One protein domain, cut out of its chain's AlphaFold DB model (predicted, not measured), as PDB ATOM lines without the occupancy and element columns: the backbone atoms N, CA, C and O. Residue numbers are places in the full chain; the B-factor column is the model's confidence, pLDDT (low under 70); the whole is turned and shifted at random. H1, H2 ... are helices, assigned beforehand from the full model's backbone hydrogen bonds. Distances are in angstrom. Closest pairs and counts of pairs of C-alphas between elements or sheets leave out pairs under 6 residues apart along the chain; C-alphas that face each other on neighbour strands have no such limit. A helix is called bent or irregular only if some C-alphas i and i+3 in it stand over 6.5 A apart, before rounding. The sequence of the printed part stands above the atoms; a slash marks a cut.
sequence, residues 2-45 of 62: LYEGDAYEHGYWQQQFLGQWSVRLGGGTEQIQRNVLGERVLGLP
ATOM      1  N   LEU A   2     -71.294 -63.054  31.100       82.25
ATOM      2  CA  LEU A   2     -70.436 -62.499  30.045       82.25
ATOM      3  C   LEU A   2     -70.944 -61.087  29.694       82.25
ATOM      4  O   LEU A   2     -72.160 -60.879  29.649       82.25
ATOM      5  N   TYR A   3     -70.046 -60.131  29.495       85.94
ATOM      6  CA  TYR A   3     -70.287 -58.729  29.193       85.94
ATOM      7  C   TYR A   3     -69.214 -58.157  28.246       85.94
ATOM      8  O   TYR A   3     -68.014 -58.297  28.475       85.94
ATOM      9  N   GLU A   4     -69.644 -57.424  27.216       86.50
ATOM     10  CA  GLU A   4     -68.747 -56.765  26.257       86.50
ATOM     11  C   GLU A   4     -67.785 -57.756  25.579       86.50
ATOM     12  O   GLU A   4     -68.218 -58.625  24.826       86.50
ATOM     13  N   GLY A   5     -66.476 -57.619  25.810       88.38
ATOM     14  CA  GLY A   5     -65.430 -58.318  25.064       88.38
ATOM     15  C   GLY A   5     -65.379 -59.834  25.266       88.38
ATOM     16  O   GLY A   5     -64.735 -60.513  24.471       88.38
ATOM     17  N   ASP A   6     -66.044 -60.374  26.289       90.81
ATOM     18  CA  ASP A   6     -66.131 -61.820  26.538       90.81
ATOM     19  C   ASP A   6     -67.494 -62.424  26.116       90.81
ATOM     20  O   ASP A   6     -67.705 -63.632  26.257       90.81
ATOM     21  N   ALA A   7     -68.408 -61.610  25.567       91.62
ATOM     22  CA  ALA A   7     -69.750 -62.012  25.154       91.62
ATOM     23  C   ALA A   7     -69.923 -62.011  23.624       91.62
ATOM     24  O   ALA A   7     -69.471 -61.108  22.921       91.62
ATOM     25  N   TYR A   8     -70.658 -63.000  23.100       89.00
ATOM     26  CA  TYR A   8     -71.111 -62.992  21.704       89.00
ATOM     27  C   TYR A   8     -71.926 -61.720  21.423       89.00
ATOM     28  O   TYR A   8     -72.806 -61.370  22.213       89.00
ATOM     29  N   GLU A   9     -71.605 -61.025  20.328       92.94
ATOM     30  CA  GLU A   9     -72.209 -59.735  19.951       92.94
ATOM     31  C   GLU A   9     -72.230 -58.704  21.094       92.94
ATOM     32  O   GLU A   9     -73.211 -57.985  21.285       92.94
ATOM     33  N   HIS A  10     -71.166 -58.652  21.900       92.81
ATOM     34  CA  HIS A  10     -71.039 -57.719  23.026       92.81
ATOM     35  C   HIS A  10     -72.158 -57.836  24.078       92.81
ATOM     36  O   HIS A  10     -72.386 -56.930  24.879       92.81
ATOM     37  N   GLY A  11     -72.872 -58.966  24.105       93.50
ATOM     38  CA  GLY A  11     -73.982 -59.187  25.027       93.50
ATOM     39  C   GLY A  11     -75.294 -58.509  24.610       93.50
ATOM     40  O   GLY A  11     -76.196 -58.389  25.444       93.50
ATOM     41  N   TYR A  12     -75.415 -58.062  23.353       92.12
ATOM     42  CA  TYR A  12     -76.590 -57.348  22.840       92.12
ATOM     43  C   TYR A  12     -77.904 -58.073  23.163       92.12
ATOM     44  O   TYR A  12     -78.800 -57.501  23.782       92.12
ATOM     45  N   TRP A  13     -78.011 -59.360  22.826       92.38
ATOM     46  CA  TRP A  13     -79.243 -60.128  23.031       92.38
ATOM     47  C   TRP A  13     -79.595 -60.324  24.501       92.38
ATOM     48  O   TRP A  13     -80.768 -60.261  24.868       92.38
ATOM     49  N   GLN A  14     -78.597 -60.523  25.357       92.25
ATOM     50  CA  GLN A  14     -78.769 -60.656  26.798       92.25
ATOM     51  C   GLN A  14     -79.311 -59.348  27.382       92.25
ATOM     52  O   GLN A  14     -80.269 -59.368  28.156       92.25
ATOM     53  N   GLN A  15     -78.746 -58.210  26.968       91.44
ATOM     54  CA  GLN A  15     -79.211 -56.889  27.389       91.44
ATOM     55  C   GLN A  15     -80.629 -56.599  26.889       91.44
ATOM     56  O   GLN A  15     -81.467 -56.172  27.679       91.44
ATOM     57  N   GLN A  16     -80.937 -56.885  25.621       92.69
ATOM     58  CA  GLN A  16     -82.291 -56.711  25.077       92.69
ATOM     59  C   GLN A  16     -83.309 -57.599  25.805       92.69
ATOM     60  O   GLN A  16     -84.366 -57.128  26.231       92.69
ATOM     61  N   PHE A  17     -82.981 -58.876  26.016       92.56
ATOM     62  CA  PHE A  17     -83.868 -59.824  26.685       92.56
ATOM     63  C   PHE A  17     -84.133 -59.459  28.147       92.56
ATOM     64  O   PHE A  17     -85.255 -59.626  28.620       92.56
ATOM     65  N   LEU A  18     -83.135 -58.971  28.883       92.12
ATOM     66  CA  LEU A  18     -83.332 -58.547  30.271       92.12
ATOM     67  C   LEU A  18     -83.993 -57.162  30.346       92.12
ATOM     68  O   LEU A  18     -84.838 -56.921  31.208       92.12
ATOM     69  N   GLY A  19     -83.667 -56.273  29.408       92.88
ATOM     70  CA  GLY A  19     -84.167 -54.902  29.340       92.88
ATOM     71  C   GLY A  19     -85.626 -54.773  28.899       92.88
ATOM     72  O   GLY A  19     -86.282 -53.807  29.287       92.88
ATOM     73  N   GLN A  20     -86.179 -55.745  28.165       92.25
ATOM     74  CA  GLN A  20     -87.544 -55.688  27.603       92.25
ATOM     75  C   GLN A  20     -88.668 -55.439  28.629       92.25
ATOM     76  O   GLN A  20     -89.789 -55.082  28.268       92.25
ATOM     77  N   TRP A  21     -88.433 -55.713  29.913       90.81
ATOM     78  CA  TRP A  21     -89.432 -55.511  30.965       90.81
ATOM     79  C   TRP A  21     -89.438 -54.077  31.487       90.81
ATOM     80  O   TRP A  21     -90.483 -53.597  31.914       90.81
ATOM     81  N   SER A  22     -88.305 -53.373  31.397       92.25
ATOM     82  CA  SER A  22     -88.174 -51.999  31.894       92.25
ATOM     83  C   SER A  22     -89.185 -51.057  31.234       92.25
ATOM     84  O   SER A  22     -89.906 -50.345  31.927       92.25
ATOM     85  N   VAL A  23     -89.318 -51.126  29.908       89.50
ATOM     86  CA  VAL A  23     -90.239 -50.292  29.119       89.50
ATOM     87  C   VAL A  23     -91.713 -50.599  29.377       89.50
ATOM     88  O   VAL A  23     -92.550 -49.730  29.193       89.50
ATOM     89  N   ARG A  24     -92.037 -51.810  29.851       91.69
ATOM     90  CA  ARG A  24     -93.409 -52.210  30.208       91.69
ATOM     91  C   ARG A  24     -93.857 -51.693  31.571       91.69
ATOM     92  O   ARG A  24     -95.028 -51.827  31.912       91.69
ATOM     93  N   LEU A  25     -92.926 -51.167  32.367       91.62
ATOM     94  CA  LEU A  25     -93.183 -50.532  33.662       91.62
ATOM     95  C   LEU A  25     -92.985 -49.013  33.580       91.62
ATOM     96  O   LEU A  25     -93.738 -48.244  34.181       91.62
ATOM     97  N   GLY A  26     -91.951 -48.584  32.851       91.12
ATOM     98  CA  GLY A  26     -91.591 -47.185  32.668       91.12
ATOM     99  C   GLY A  26     -92.689 -46.407  31.947       91.12
ATOM    100  O   GLY A  26     -93.138 -46.795  30.879       91.12
ATOM    101  N   GLY A  27     -93.122 -45.289  32.534       85.12
ATOM    102  CA  GLY A  27     -94.205 -44.470  31.972       85.12
ATOM    103  C   GLY A  27     -95.617 -45.009  32.234       85.12
ATOM    104  O   GLY A  27     -96.581 -44.454  31.712       85.12
ATOM    105  N   GLY A  28     -95.747 -46.044  33.067       90.38
ATOM    106  CA  GLY A  28     -97.012 -46.684  33.421       90.38
ATOM    107  C   GLY A  28     -97.026 -48.133  32.958       90.38
ATOM    108  O   GLY A  28     -96.615 -48.434  31.841       90.38
ATOM    109  N   THR A  29     -97.498 -49.031  33.824       94.75
ATOM    110  CA  THR A  29     -97.560 -50.453  33.484       94.75
ATOM    111  C   THR A  29     -98.511 -50.705  32.318       94.75
ATOM    112  O   THR A  29     -99.451 -49.940  32.091       94.75
ATOM    113  N   GLU A  30     -98.322 -51.820  31.615       94.75
ATOM    114  CA  GLU A  30     -99.248 -52.285  30.571       94.75
ATOM    115  C   GLU A  30    -100.715 -52.289  31.032       94.75
ATOM    116  O   GLU A  30    -101.614 -51.926  30.277       94.75
ATOM    117  N   GLN A  31    -100.970 -52.660  32.287       94.19
ATOM    118  CA  GLN A  31    -102.305 -52.634  32.883       94.19
ATOM    119  C   GLN A  31    -102.857 -51.206  32.972       94.19
ATOM    120  O   GLN A  31    -103.984 -50.962  32.550       94.19
ATOM    121  N   ILE A  32    -102.052 -50.245  33.438       93.31
ATOM    122  CA  ILE A  32    -102.459 -48.835  33.491       93.31
ATOM    123  C   ILE A  32    -102.724 -48.294  32.085       93.31
ATOM    124  O   ILE A  32    -103.737 -47.631  31.874       93.31
ATOM    125  N   GLN A  33    -101.870 -48.608  31.109       95.06
ATOM    126  CA  GLN A  33    -102.073 -48.170  29.724       95.06
ATOM    127  C   GLN A  33    -103.369 -48.737  29.130       95.06
ATOM    128  O   GLN A  33    -104.124 -48.014  28.478       95.06
ATOM    129  N   ARG A  34    -103.687 -50.008  29.403       94.75
ATOM    130  CA  ARG A  34    -104.958 -50.625  28.986       94.75
ATOM    131  C   ARG A  34    -106.165 -49.963  29.639       94.75
ATOM    132  O   ARG A  34    -107.145 -49.716  28.941       94.75
ATOM    133  N   ASN A  35    -106.078 -49.612  30.920       94.62
ATOM    134  CA  ASN A  35    -107.145 -48.887  31.610       94.62
ATOM    135  C   ASN A  35    -107.338 -47.487  31.013       94.62
ATOM    136  O   ASN A  35    -108.467 -47.089  30.736       94.62
ATOM    137  N   VAL A  36    -106.249 -46.772  30.699       93.94
ATOM    138  CA  VAL A  36    -106.308 -45.471  30.010       93.94
ATOM    139  C   VAL A  36    -106.995 -45.592  28.649       93.94
ATOM    140  O   VAL A  36    -107.843 -44.759  28.330       93.94
ATOM    141  N   LEU A  37    -106.669 -46.615  27.853       96.00
ATOM    142  CA  LEU A  37    -107.359 -46.878  26.587       96.00
ATOM    143  C   LEU A  37    -108.845 -47.198  26.810       96.00
ATOM    144  O   LEU A  37    -109.698 -46.644  26.116       96.00
ATOM    145  N   GLY A  38    -109.164 -48.037  27.796       97.50
ATOM    146  CA  GLY A  38    -110.535 -48.379  28.169       97.50
ATOM    147  C   GLY A  38    -111.372 -47.147  28.515       97.50
ATOM    148  O   GLY A  38    -112.425 -46.935  27.923       97.50
ATOM    149  N   GLU A  39    -110.879 -46.298  29.409       96.00
ATOM    150  CA  GLU A  39    -111.591 -45.100  29.862       96.00
ATOM    151  C   GLU A  39    -111.637 -44.005  28.787       96.00
ATOM    152  O   GLU A  39    -112.696 -43.444  28.508       96.00
ATOM    153  N   ARG A  40    -110.491 -43.670  28.179       95.44
ATOM    154  CA  ARG A  40    -110.372 -42.473  27.326       95.44
ATOM    155  C   ARG A  40    -110.742 -42.704  25.871       95.44
ATOM    156  O   ARG A  40    -111.186 -41.764  25.221       95.44
ATOM    157  N   VAL A  41    -110.507 -43.907  25.349       97.69
ATOM    158  CA  VAL A  41    -110.774 -44.230  23.939       97.69
ATOM    159  C   VAL A  41    -112.086 -44.988  23.812       97.69
ATOM    160  O   VAL A  41    -112.903 -44.651  22.961       97.69
ATOM    161  N   LEU A  42    -112.298 -45.995  24.662       97.38
ATOM    162  CA  LEU A  42    -113.475 -46.863  24.580       97.38
ATOM    163  C   LEU A  42    -114.655 -46.392  25.447       97.38
ATOM    164  O   LEU A  42    -115.752 -46.924  25.301       97.38
ATOM    165  N   GLY A  43    -114.462 -45.405  26.331       96.31
ATOM    166  CA  GLY A  43    -115.520 -44.871  27.197       96.31
ATOM    167  C   GLY A  43    -116.005 -45.844  28.277       96.31
ATOM    168  O   GLY A  43    -117.124 -45.706  28.772       96.31
ATOM    169  N   LEU A  44    -115.195 -46.845  28.630       97.44
ATOM    170  CA  LEU A  44    -115.513 -47.791  29.695       97.44
ATOM    171  C   LEU A  44    -115.493 -47.088  31.065       97.44
ATOM    172  O   LEU A  44    -114.730 -46.137  31.254       97.44
ATOM    173  N   PRO A  45    -116.302 -47.548  32.040       95.19
ATOM    174  CA  PRO A  45    -116.258 -47.009  33.391       95.19
ATOM    175  C   PRO A  45    -114.855 -47.142  34.009       95.19
ATOM    176  O   PRO A  45    -114.228 -48.192  33.848       95.19
TER     177      PRO A  45
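What this domain is: This is residues 2 to 45 of the 62 residues of an uncharacterized protein of Actinobacteria bacterium (UniProt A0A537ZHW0). The printed part is a thin rod in which two short helices, H1 and then H2, follow one another along the long axis, with residues 20 to 29 strung between them and no common core. Residues 2 to 7 make a turn at the H1 end of the rod, and residues 41 to 45 follow H2 at the other. Of the 44 residues printed, 23 are in these two named helices; there is no named strand, and the class is all helix. The whole is extended, with a radius of gyration of the C-alphas of 17.1 A and spans of 53 by 12 by 10 A.

How they stand to each other: Start with H1, residues 8 to 19, and go on to H2, residues 30 to 40: the two are apart, with no C-alpha of the one within 8 A of the other. Their link of 10 residues is short but not tight. In H2 each O i to N i+4 pair is within hydrogen-bond range, while in H1 5 of 8 are, beside 8 of 9 O i to N i+3 pairs.

Where its parts are: Find C-alpha 8 at (-71.111, -62.992, 21.704); from there H1 runs 17.2 A to C-alpha 19 at (-84.167, -54.902, 29.340). H1 is irregular: C-alphas 10 and 13 are 8.6 A apart. H2 runs 15.2 A from C-alpha 30 to C-alpha 40, which you find at (-110.372, -42.473, 27.326).

The domain as a whole: Look at Gly 5 and Pro 45 for the two C-alphas farthest apart, at 52.7 A. Residues 37 to 43, of which 37 to 40 belong to H2, stand free. The printed part has no cut, and no printed residue has a pLDDT under 70.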